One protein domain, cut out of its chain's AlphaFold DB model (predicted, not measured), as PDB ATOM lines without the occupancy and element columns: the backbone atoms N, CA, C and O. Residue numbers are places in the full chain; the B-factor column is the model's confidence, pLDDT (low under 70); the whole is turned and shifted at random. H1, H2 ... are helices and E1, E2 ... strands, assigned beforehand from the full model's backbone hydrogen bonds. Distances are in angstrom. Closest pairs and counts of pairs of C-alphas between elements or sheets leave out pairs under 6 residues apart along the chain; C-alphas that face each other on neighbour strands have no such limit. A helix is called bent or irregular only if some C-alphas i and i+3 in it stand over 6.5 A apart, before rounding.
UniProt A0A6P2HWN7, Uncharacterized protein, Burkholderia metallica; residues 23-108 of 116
ATOM      1  N   ALA A  23      26.973  12.943 -44.933       65.19
ATOM      2  CA  ALA A  23      27.222  14.284 -45.449       65.19
ATOM      3  C   ALA A  23      26.823  15.414 -44.477       65.19
ATOM      4  O   ALA A  23      27.569  16.377 -44.335       65.19
ATOM      5  N   ASN A  24      25.684  15.307 -43.780       64.94
ATOM      6  CA  ASN A  24      25.240  16.353 -42.844       64.94
ATOM      7  C   ASN A  24      26.103  16.371 -41.579       64.94
ATOM      8  O   ASN A  24      26.369  17.428 -41.018       64.94
ATOM      9  N   LEU A  25      26.556  15.191 -41.157       65.56
ATOM     10  CA  LEU A  25      27.442  15.026 -40.014       65.56
ATOM     11  C   LEU A  25      28.838  15.569 -40.342       65.56
ATOM     12  O   LEU A  25      29.383  16.332 -39.558       65.56
ATOM     13  N   ALA A  26      29.362  15.286 -41.539       72.19
ATOM     14  CA  ALA A  26      30.621  15.858 -42.015       72.19
ATOM     15  C   ALA A  26      30.578  17.395 -42.095       72.19
ATOM     16  O   ALA A  26      31.523  18.058 -41.678       72.19
ATOM     17  N   LEU A  27      29.471  17.976 -42.575       77.56
ATOM     18  CA  LEU A  27      29.283  19.432 -42.599       77.56
ATOM     19  C   LEU A  27      29.221  20.033 -41.189       77.56
ATOM     20  O   LEU A  27      29.799  21.091 -40.951       77.56
ATOM     21  N   LEU A  28      28.550  19.356 -40.256       73.25
ATOM     22  CA  LEU A  28      28.484  19.777 -38.859       73.25
ATOM     23  C   LEU A  28      29.867  19.724 -38.192       73.25
ATOM     24  O   LEU A  28      30.270  20.712 -37.583       73.25
ATOM     25  N   VAL A  29      30.607  18.622 -38.357       73.75
ATOM     26  CA  VAL A  29      31.982  18.462 -37.847       73.75
ATOM     27  C   VAL A  29      32.878  19.571 -38.390       73.75
ATOM     28  O   VAL A  29      33.514  20.268 -37.607       73.75
ATOM     29  N   GLN A  30      32.850  19.818 -39.703       75.56
ATOM     30  CA  GLN A  30      33.626  20.898 -40.316       75.56
ATOM     31  C   GLN A  30      33.245  22.273 -39.745       75.56
ATOM     32  O   GLN A  30      34.113  23.074 -39.416       75.56
ATOM     33  N   SER A  31      31.948  22.544 -39.568       74.38
ATOM     34  CA  SER A  31      31.482  23.826 -39.025       74.38
ATOM     35  C   SER A  31      31.875  24.058 -37.560       74.38
ATOM     36  O   SER A  31      32.014  25.204 -37.135       74.38
ATOM     37  N   LEU A  32      32.050  22.984 -36.786       72.38
ATOM     38  CA  LEU A  32      32.497  23.037 -35.393       72.38
ATOM     39  C   LEU A  32      34.016  23.146 -35.290       72.38
ATOM     40  O   LEU A  32      34.506  23.918 -34.469       72.38
ATOM     41  N   HIS A  33      34.734  22.459 -36.177       70.62
ATOM     42  CA  HIS A  33      36.176  22.590 -36.330       70.62
ATOM     43  C   HIS A  33      36.573  24.034 -36.686       70.62
ATOM     44  O   HIS A  33      37.500  24.594 -36.106       70.62
ATOM     45  N   ASP A  34      35.822  24.684 -37.580       73.06
ATOM     46  CA  ASP A  34      36.087  26.066 -38.001       73.06
ATOM     47  C   ASP A  34      35.541  27.124 -37.012       73.06
ATOM     48  O   ASP A  34      35.669  28.332 -37.239       73.06
ATOM     49  N   ASN A  35      34.927  26.702 -35.898       65.81
ATOM     50  CA  ASN A  35      34.405  27.603 -34.872       65.81
ATOM     51  C   ASN A  35      35.559  28.247 -34.070       65.81
ATOM     52  O   ASN A  35      36.454  27.536 -33.616       65.81
ATOM     53  N   PRO A  36      35.525  29.565 -33.784       62.62
ATOM     54  CA  PRO A  36      36.539  30.246 -32.969       62.62
ATOM     55  C   PRO A  36      36.771  29.662 -31.566       62.62
ATOM     56  O   PRO A  36      37.817  29.906 -30.975       62.62
ATOM     57  N   GLN A  37      35.790  28.945 -31.007       61.06
ATOM     58  CA  GLN A  37      35.905  28.250 -29.719       61.06
ATOM     59  C   GLN A  37      36.635  26.896 -29.821       61.06
ATOM     60  O   GLN A  37      36.891  26.303 -28.782       61.06
ATOM     61  N   HIS A  38      36.971  26.443 -31.038       61.03
ATOM     62  CA  HIS A  38      37.700  25.210 -31.356       61.03
ATOM     63  C   HIS A  38      37.121  23.980 -30.643       61.03
ATOM     64  O   HIS A  38      37.652  23.513 -29.643       61.03
ATOM     65  N   VAL A  39      35.992  23.477 -31.147       61.50
ATOM     66  CA  VAL A  39      35.396  22.228 -30.655       61.50
ATOM     67  C   VAL A  39      35.784  21.120 -31.627       61.50
ATOM     68  O   VAL A  39      35.137  20.957 -32.663       61.50
ATOM     69  N   ASP A  40      36.850  20.387 -31.309       65.62
ATOM     70  CA  ASP A  40      37.261  19.210 -32.074       65.62
ATOM     71  C   ASP A  40      36.459  17.982 -31.612       65.62
ATOM     72  O   ASP A  40      36.501  17.587 -30.447       65.62
ATOM     73  N   ILE A  41      35.686  17.387 -32.526       64.00
ATOM     74  CA  ILE A  41      34.858  16.212 -32.218       64.00
ATOM     75  C   ILE A  41      35.676  14.911 -32.292       64.00
ATOM     76  O   ILE A  41      35.264  13.878 -31.758       64.00
ATOM     77  N   ASP A  42      36.849  14.966 -32.925       62.12
ATOM     78  CA  ASP A  42      37.762  13.840 -33.063       62.12
ATOM     79  C   ASP A  42      38.759  13.759 -31.890       62.12
ATOM     80  O   ASP A  42      39.236  12.657 -31.578       62.12
ATOM     81  N   ASP A  43      39.023  14.869 -31.177       63.75
ATOM     82  CA  ASP A  43      39.752  14.851 -29.902       63.75
ATOM     83  C   ASP A  43      38.813  14.412 -28.760       63.75
ATOM     84  O   ASP A  43      37.916  15.152 -28.351       63.75
ATOM     85  N   PRO A  44      39.019  13.226 -28.156       59.38
ATOM     86  CA  PRO A  44      38.197  12.772 -27.040       59.38
ATOM     87  C   PRO A  44      38.277  13.673 -25.796       59.38
ATOM     88  O   PRO A  44      37.484  13.468 -24.876       59.38
ATOM     89  N   LYS A  45      39.234  14.604 -25.696       61.00
ATOM     90  CA  LYS A  45      39.288  15.602 -24.614       61.00
ATOM     91  C   LYS A  45      38.275  16.729 -24.807       61.00
ATOM     92  O   LYS A  45      37.783  17.239 -23.803       61.00
ATOM     93  N   ASP A  46      37.950  17.049 -26.057       61.44
ATOM     94  CA  ASP A  46      37.030  18.123 -26.431       61.44
ATOM     95  C   ASP A  46      35.630  17.579 -26.767       61.44
ATOM     96  O   ASP A  46      34.622  18.232 -26.482       61.44
ATOM     97  N   ALA A  47      35.538  16.336 -27.257       61.44
ATOM     98  CA  ALA A  47      34.284  15.632 -27.506       61.44
ATOM     99  C   ALA A  47      34.004  14.476 -26.541       61.44
ATOM    100  O   ALA A  47      34.791  13.541 -26.352       61.44
ATOM    101  N   PHE A  48      32.790  14.487 -25.987       61.97
ATOM    102  CA  PHE A  48      32.296  13.424 -25.124       61.97
ATOM    103  C   PHE A  48      31.387  12.446 -25.886       61.97
ATOM    104  O   PHE A  48      30.183  12.661 -25.998       61.97
ATOM    105  N   ASP A  49      31.953  11.336 -26.371       66.69
ATOM    106  CA  ASP A  49      31.195  10.218 -26.955       66.69
ATOM    107  C   ASP A  49      30.898   9.134 -25.897       66.69
ATOM    108  O   ASP A  49      31.769   8.352 -25.501       66.69
ATOM    109  N   MET A  50      29.644   9.065 -25.437       60.66
ATOM    110  CA  MET A  50      29.202   8.033 -24.488       60.66
ATOM    111  C   MET A  50      29.240   6.617 -25.046       60.66
ATOM    112  O   MET A  50      29.503   5.688 -24.282       60.66
ATOM    113  N   GLN A  51      28.969   6.430 -26.340       59.09
ATOM    114  CA  GLN A  51      28.967   5.096 -26.933       59.09
ATOM    115  C   GLN A  51      30.357   4.472 -26.779       59.09
ATOM    116  O   GLN A  51      30.490   3.309 -26.400       59.09
ATOM    117  N   ARG A  52      31.395   5.288 -26.982       57.50
ATOM    118  CA  ARG A  52      32.795   4.894 -26.822       57.50
ATOM    119  C   ARG A  52      33.246   4.777 -25.361       57.50
ATOM    120  O   ARG A  52      34.158   4.001 -25.090       57.50
ATOM    121  N   ARG A  53      32.651   5.527 -24.422       54.94
ATOM    122  CA  ARG A  53      33.142   5.619 -23.028       54.94
ATOM    123  C   ARG A  53      32.401   4.759 -22.003       54.94
ATOM    124  O   ARG A  53      33.042   4.257 -21.088       54.94
ATOM    125  N   ILE A  54      31.087   4.591 -22.131       61.75
ATOM    126  CA  ILE A  54      30.259   3.857 -21.151       61.75
ATOM    127  C   ILE A  54      29.510   2.667 -21.768       61.75
ATOM    128  O   ILE A  54      28.645   2.075 -21.126       61.75
ATOM    129  N   GLY A  55      29.870   2.284 -22.996       55.19
ATOM    130  CA  GLY A  55      29.417   1.040 -23.619       55.19
ATOM    131  C   GLY A  55      28.061   1.106 -24.323       55.19
ATOM    132  O   GLY A  55      27.531   0.051 -24.667       55.19
ATOM    133  N   GLY A  56      27.500   2.298 -24.569       58.22
ATOM    134  CA  GLY A  56      26.360   2.435 -25.480       58.22
ATOM    135  C   GLY A  56      25.451   3.645 -25.266       58.22
ATOM    136  O   GLY A  56      25.619   4.442 -24.344       58.22
ATOM    137  N   ASP A  57      24.447   3.743 -26.140       64.44
ATOM    138  CA  ASP A  57      23.275   4.605 -25.996       64.44
ATOM    139  C   ASP A  57      22.376   4.091 -24.856       64.44
ATOM    140  O   ASP A  57      21.714   3.060 -24.970       64.44
ATOM    141  N   THR A  58      22.306   4.840 -23.754       61.12
ATOM    142  CA  THR A  58      21.372   4.582 -22.640       61.12
ATOM    143  C   THR A  58      19.901   4.875 -23.002       61.12
ATOM    144  O   THR A  58      19.013   4.824 -22.153       61.12
ATOM    145  N   GLY A  59      19.608   5.197 -24.264       68.00
ATOM    146  CA  GLY A  59      18.288   5.549 -24.763       68.00
ATOM    147  C   GLY A  59      17.931   7.003 -24.459       68.00
ATOM    148  O   GLY A  59      18.666   7.940 -24.758       68.00
ATOM    149  N   THR A  60      16.745   7.254 -23.902       68.88
ATOM    150  CA  THR A  60      16.276   8.623 -23.588       68.88
ATOM    151  C   THR A  60      17.081   9.323 -22.497       68.88
ATOM    152  O   THR A  60      17.081  10.551 -22.455       68.88
ATOM    153  N   SER A  61      17.801   8.584 -21.650       69.31
ATOM    154  CA  SER A  61      18.665   9.150 -20.605       69.31
ATOM    155  C   SER A  61      19.989   9.704 -21.127       69.31
ATOM    156  O   SER A  61      20.625  10.497 -20.440       69.31
ATOM    157  N   SER A  62      20.388   9.340 -22.346       70.38
ATOM    158  CA  SER A  62      21.710   9.628 -22.907       70.38
ATOM    159  C   SER A  62      22.062  11.117 -22.873       70.38
ATOM    160  O   SER A  62      23.158  11.498 -22.471       70.38
ATOM    161  N   ILE A  63      21.129  12.003 -23.220       73.19
ATOM    162  CA  ILE A  63      21.394  13.446 -23.165       73.19
ATOM    163  C   ILE A  63      21.613  13.951 -21.732       73.19
ATOM    164  O   ILE A  63      22.460  14.810 -21.498       73.19
ATOM    165  N   TRP A  64      20.910  13.375 -20.758       77.31
ATOM    166  CA  TRP A  64      21.007  13.758 -19.353       77.31
ATOM    167  C   TRP A  64      22.318  13.288 -18.723       77.31
ATOM    168  O   TRP A  64      22.928  14.039 -17.968       77.31
ATOM    169  N   VAL A  65      22.797  12.095 -19.089       76.00
ATOM    170  CA  VAL A  65      24.105  11.583 -18.645       76.00
ATOM    171  C   VAL A  65      25.242  12.444 -19.201       76.00
ATOM    172  O   VAL A  65      26.112  12.862 -18.441       76.00
ATOM    173  N   GLN A  66      25.203  12.786 -20.493       75.56
ATOM    174  CA  GLN A  66      26.210  13.677 -21.090       75.56
ATOM    175  C   GLN A  66      26.184  15.063 -20.448       75.56
ATOM    176  O   GLN A  66      27.233  15.627 -20.160       75.56
ATOM    177  N   THR A  67      24.987  15.583 -20.165       78.19
ATOM    178  CA  THR A  67      24.814  16.863 -19.468       78.19
ATOM    179  C   THR A  67      25.422  16.829 -18.071       78.19
ATOM    180  O   THR A  67      26.169  17.735 -17.714       78.19
ATOM    181  N   ALA A  68      25.162  15.776 -17.294       76.69
ATOM    182  CA  ALA A  68      25.732  15.629 -15.959       76.69
ATOM    183  C   ALA A  68      27.269  15.591 -15.989       76.69
ATOM    184  O   ALA A  68      27.909  16.282 -15.198       76.69
ATOM    185  N   LEU A  69      27.868  14.845 -16.923       74.12
ATOM    186  CA  LEU A  69      29.327  14.764 -17.038       74.12
ATOM    187  C   LEU A  69      29.957  16.069 -17.532       74.12
ATOM    188  O   LEU A  69      30.968  16.497 -16.981       74.12
ATOM    189  N   ALA A  70      29.353  16.726 -18.523       75.62
ATOM    190  CA  ALA A  70      29.826  18.018 -19.010       75.62
ATOM    191  C   ALA A  70      29.783  19.088 -17.906       75.62
ATOM    192  O   ALA A  70      30.737  19.843 -17.748       75.62
ATOM    193  N   LEU A  71      28.733  19.101 -17.075       77.00
ATOM    194  CA  LEU A  71      28.651  19.984 -15.906       77.00
ATOM    195  C   LEU A  71      29.755  19.701 -14.884       77.00
ATOM    196  O   LEU A  71      30.353  20.632 -14.351       77.00
ATOM    197  N   MET A  72      30.031  18.428 -14.602       75.00
ATOM    198  CA  MET A  72      31.096  18.037 -13.679       75.00
ATOM    199  C   MET A  72      32.478  18.468 -14.189       75.00
ATOM    200  O   MET A  72      33.253  19.036 -13.426       75.00
ATOM    201  N   MET A  73      32.777  18.256 -15.475       71.62
ATOM    202  CA  MET A  73      34.066  18.659 -16.052       71.62
ATOM    203  C   MET A  73      34.215  20.182 -16.142       71.62
ATOM    204  O   MET A  73      35.191  20.719 -15.621       71.62
ATOM    205  N   GLY A  74      33.220  20.878 -16.708       72.69
ATOM    206  CA  GLY A  74      33.255  22.332 -16.893       72.69
ATOM    207  C   GLY A  74      33.309  23.113 -15.579       72.69
ATOM    208  O   GLY A  74      33.879  24.199 -15.506       72.69
ATOM    209  N   TYR A  75      32.761  22.570 -14.492       73.19
ATOM    210  CA  TYR A  75      32.905  23.185 -13.173       73.19
ATOM    211  C   TYR A  75      34.318  23.007 -12.600       73.19
ATOM    212  O   TYR A  75      34.845  23.934 -11.984       73.19
ATOM    213  N   GLY A  76      34.949  21.852 -12.814       70.81
ATOM    214  CA  GLY A  76      36.320  21.598 -12.371       70.81
ATOM    215  C   GLY A  76      37.332  22.514 -13.062       70.81
ATOM    216  O   GLY A  76      38.083  23.228 -12.397       70.81
ATOM    217  N   ASP A  77      37.316  22.562 -14.395       71.62
ATOM    218  CA  ASP A  77      38.299  23.319 -15.182       71.62
ATOM    219  C   ASP A  77      37.865  24.757 -15.527       71.62
ATOM    220  O   ASP A  77      38.698  25.595 -15.876       71.62
ATOM    221  N   GLY A  78      36.581  25.085 -15.354       69.69
ATOM    222  CA  GLY A  78      36.012  26.394 -15.670       69.69
ATOM    223  C   GLY A  78      35.713  26.620 -17.145       69.69
ATOM    224  O   GLY A  78      35.440  27.760 -17.525       69.69
ATOM    225  N   LYS A  79      35.786  25.582 -17.981       72.81
ATOM    226  CA  LYS A  79      35.562  25.689 -19.422       72.81
ATOM    227  C   LYS A  79      34.092  25.491 -19.773       72.81
ATOM    228  O   LYS A  79      33.359  24.743 -19.133       72.81
ATOM    229  N   THR A  80      33.665  26.170 -20.834       73.44
ATOM    230  CA  THR A  80      32.344  25.949 -21.437       73.44
ATOM    231  C   THR A  80      32.351  24.625 -22.195       73.44
ATOM    232  O   THR A  80      33.335  24.292 -22.848       73.44
ATOM    233  N   SER A  81      31.252  23.880 -22.123       71.56
ATOM    234  CA  SER A  81      31.068  22.622 -22.845       71.56
ATOM    235  C   SER A  81      29.915  22.727 -23.840       71.56
ATOM    236  O   SER A  81      28.921  23.410 -23.587       71.56
ATOM    237  N   ALA A  82      30.028  22.009 -24.954       73.44
ATOM    238  CA  ALA A  82      28.966  21.856 -25.939       73.44
ATOM    239  C   ALA A  82      28.586  20.378 -26.057       73.44
ATOM    240  O   ALA A  82      29.443  19.503 -26.138       73.44
ATOM    241  N   LEU A  83      27.288  20.102 -26.066       74.44
ATOM    242  CA  LEU A  83      26.726  18.765 -26.206       74.44
ATOM    243  C   LEU A  83      25.980  18.683 -27.524       74.44
ATOM    244  O   LEU A  83      25.122  19.525 -27.787       74.44
ATOM    245  N   ILE A  84      26.267  17.659 -28.321       73.12
ATOM    246  CA  ILE A  84      25.648  17.475 -29.633       73.12
ATOM    247  C   ILE A  84      24.975  16.111 -29.657       73.12
ATOM    248  O   ILE A  84      25.628  15.071 -29.657       73.12
ATOM    249  N   ASN A  85      23.646  16.114 -29.677       72.38
ATOM    250  CA  ASN A  85      22.856  14.899 -29.789       72.38
ATOM    251  C   ASN A  85      22.393  14.704 -31.235       72.38
ATOM    252  O   ASN A  85      21.659  15.536 -31.773       72.38
ATOM    253  N   LEU A  86      22.801  13.579 -31.825       72.00
ATOM    254  CA  LEU A  86      22.502  13.179 -33.204       72.00
ATOM    255  C   LEU A  86      21.547  11.978 -33.276       72.00
ATOM    256  O   LEU A  86      21.504  11.265 -34.276       72.00
ATOM    257  N   ARG A  87      20.793  11.720 -32.199       67.25
ATOM    258  CA  ARG A  87      19.865  10.582 -32.124       67.25
ATOM    259  C   ARG A  87      18.773  10.627 -33.194       67.25
ATOM    260  O   ARG A  87      18.359   9.573 -33.670       67.25
ATOM    261  N   ASP A  88      18.303  11.821 -33.554       65.81
ATOM    262  CA  ASP A  88      17.459  12.002 -34.732       65.81
ATOM    263  C   ASP A  88      18.354  12.306 -35.945       65.81
ATOM    264  O   ASP A  88      19.056  13.318 -35.959       65.81
ATOM    265  N   PRO A  89      18.330  11.469 -36.992       61.69
ATOM    266  CA  PRO A  89      19.153  11.672 -38.179       61.69
ATOM    267  C   PRO A  89      18.857  12.951 -38.978       61.69
ATOM    268  O   PRO A  89      19.655  13.322 -39.841       61.69
ATOM    269  N   LEU A  90      17.706  13.584 -38.751       68.31
ATOM    270  CA  LEU A  90      17.270  14.810 -39.419       68.31
ATOM    271  C   LEU A  90      17.392  16.050 -38.522       68.31
ATOM    272  O   LEU A  90      17.270  17.162 -39.032       68.31
ATOM    273  N   HIS A  91      17.660  15.880 -37.222       66.19
ATOM    274  CA  HIS A  91      17.712  16.976 -36.258       66.19
ATOM    275  C   HIS A  91      18.915  16.838 -35.322       66.19
ATOM    276  O   HIS A  91      18.998  15.914 -34.515       66.19
ATOM    277  N   ALA A  92      19.817  17.817 -35.371       72.81
ATOM    278  CA  ALA A  92      20.849  17.977 -34.355       72.81
ATOM    279  C   ALA A  92      20.298  18.822 -33.200       72.81
ATOM    280  O   ALA A  92      19.763  19.909 -33.418       72.81
ATOM    281  N   THR A  93      20.445  18.337 -31.967       72.44
ATOM    282  CA  THR A  93      20.213  19.156 -30.769       72.44
ATOM    283  C   THR A  93      21.556  19.549 -30.185       72.44
ATOM    284  O   THR A  93      22.354  18.672 -29.854       72.44
ATOM    285  N   ILE A  94      21.790  20.854 -30.049       76.62
ATOM    286  CA  ILE A  94      23.013  21.403 -29.464       76.62
ATOM    287  C   ILE A  94      22.654  22.066 -28.135       76.62
ATOM    288  O   ILE A  94      21.782  22.935 -28.097       76.62
ATOM    289  N   VAL A  95      23.317  21.662 -27.053       76.50
ATOM    290  CA  VAL A  95      23.167  22.270 -25.723       76.50
ATOM    291  C   VAL A  95      24.504  22.873 -25.315       76.50
ATOM    292  O   VAL A  95      25.508  22.168 -25.250       76.50
ATOM    293  N   MET A  96      24.508  24.175 -25.036       80.38
ATOM    294  CA  MET A  96      25.680  24.890 -24.533       80.38
ATOM    295  C   MET A  96      25.615  24.978 -23.011       80.38
ATOM    296  O   MET A  96      24.586  25.356 -22.450       80.38
ATOM    297  N   LEU A  97      26.716  24.639 -22.349       74.94
ATOM    298  CA  LEU A  97      26.854  24.639 -20.899       74.94
ATOM    299  C   LEU A  97      28.023  25.531 -20.503       74.94
ATOM    300  O   LEU A  97      29.183  25.159 -20.660       74.94
ATOM    301  N   THR A  98      27.718  26.700 -19.957       81.12
ATOM    302  CA  THR A  98      28.728  27.602 -19.402       81.12
ATOM    303  C   THR A  98      28.757  27.442 -17.883       81.12
ATOM    304  O   THR A  98      27.711  27.594 -17.245       81.12
ATOM    305  N   PRO A  99      29.914  27.117 -17.285       77.19
ATOM    306  CA  PRO A  99      30.034  27.031 -15.838       77.19
ATOM    307  C   PRO A  99      29.931  28.424 -15.192       77.19
ATOM    308  O   PRO A  99      30.162  29.437 -15.857       77.19
ATOM    309  N   PRO A 100      29.620  28.499 -13.885       80.00
ATOM    310  CA  PRO A 100      29.703  29.746 -13.132       80.00
ATOM    311  C   PRO A 100      31.111  30.351 -13.196       80.00
ATOM    312  O   PRO A 100      32.105  29.653 -13.423       80.00
ATOM    313  N   ASP A 101      31.207  31.654 -12.945       84.50
ATOM    314  CA  ASP A 101      32.487  32.355 -12.909       84.50
ATOM    315  C   ASP A 101      33.438  31.784 -11.836       84.50
ATOM    316  O   ASP A 101      33.048  31.057 -10.917       84.50
ATOM    317  N   ALA A 102      34.724  32.114 -11.950       84.31
ATOM    318  CA  ALA A 102      35.755  31.555 -11.081       84.31
ATOM    319  C   ALA A 102      35.537  31.855  -9.587       84.31
ATOM    320  O   ALA A 102      35.826  30.985  -8.764       84.31
ATOM    321  N   ALA A 103      35.010  33.031  -9.226       86.50
ATOM    322  CA  ALA A 103      34.788  33.386  -7.826       86.50
ATOM    323  C   ALA A 103      33.656  32.541  -7.226       86.50
ATOM    324  O   ALA A 103      33.802  32.003  -6.127       86.50
ATOM    325  N   SER A 104      32.580  32.335  -7.988       85.44
ATOM    326  CA  SER A 104      31.475  31.448  -7.605       85.44
ATOM    327  C   SER A 104      31.939  29.999  -7.397       85.44
ATOM    328  O   SER A 104      31.545  29.351  -6.426       85.44
ATOM    329  N   ARG A 105      32.829  29.491  -8.258       85.81
ATOM    330  CA  ARG A 105      33.367  28.123  -8.139       85.81
ATOM    331  C   ARG A 105      34.326  27.948  -6.963       85.81
ATOM    332  O   ARG A 105      34.312  26.903  -6.322       85.81
ATOM    333  N   GLN A 106      35.130  28.964  -6.652       84.25
ATOM    334  CA  GLN A 106      36.014  28.957  -5.481       84.25
ATOM    335  C   GLN A 106      35.233  29.025  -4.164       84.25
ATOM    336  O   GLN A 106      35.625  28.386  -3.191       84.25
ATOM    337  N   ALA A 107      34.121  29.768  -4.134       88.31
ATOM    338  CA  ALA A 107      33.234  29.836  -2.974       88.31
ATOM    339  C   ALA A 107      32.480  28.515  -2.724       88.31
ATOM    340  O   ALA A 107      32.112  28.212  -1.586       88.31
ATOM    341  N   HIS A 108      32.274  27.719  -3.776       85.31
ATOM    342  CA  HIS A 108      31.546  26.450  -3.736       85.31
ATOM    343  C   HIS A 108      32.353  25.329  -4.415       85.31
ATOM    344  O   HIS A 108      31.966  24.852  -5.483       85.31
TER     345      HIS A 108
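What this domain is: This is residues 23 to 108 of the 116 residues of an uncharacterized protein of Burkholderia metallica (UniProt A0A6P2HWN7). A long helix, H3, packs along a two-stranded hairpin, E1 and E2, and the hairpin lies between H3 and a separate helix, H1. The small helix H2 lies near H3, and the short H4 lies beyond the end of the hairpin away from its turn, near the last turn of H3. The printed part has 86 residues, in the order H1, H2, H3, E1, E2, H4; the sheet E1 - E2 is antiparallel, and the class is mixed, helices and strands. The whole is compact, with a radius of gyration of the C-alphas of 13.8 A and spans of 45 by 31 by 20 A.

Where its parts are: H1, residues 23 to 33, begins at C-alpha (27.222, 14.284, -45.449) and is 15.2 A long. H2 is residues 50 to 54, 5.4 A. H3, residues 59 to 77, is 28.4 A long and irregular: C-alphas 60 and 63 are 7.0 A apart. E1, residues 81 to 88, measures 21.0 A, and E2, residues 91 to 97, 19.4 A. H4, residues 102 to 107, is 8.7 A long and ends at C-alpha (33.234, 29.836, -2.974).

How they stand to each other: H1 is apart from H2, H3, E1, E2 and H4. H2 and H3 are close but not clearly touching; their closest C-alphas, Met 50 and Gln 66, are 7.2 A apart. The closest C-alphas of H3 and E1, Ala 70 and Ser 81, are 6.1 A apart. E1 and E2 form a hairpin, antiparallel at 161 degrees, with N 83 and O 95 at 2.8 A, within hydrogen-bond range. H3 and H4 are close but not clearly touching, with C-alphas of Tyr 75 and Arg 105 closest at 7.1 A, and about perpendicular at 90 degrees. Every O i to N i+4 pair is within range in H1, H2 and H4; in H3, 13 of 15 are.

The domain as a whole: The C-alphas of Ala 23 and Ala 107, the two farthest apart, are 45.6 A apart. The printed part has no cut. The link from H1 to H2 is long, 16 residues; the other links are tight. Mean pLDDT of the printed part is 70.8, and 36 residues are under 70, among them residues 35 to 61.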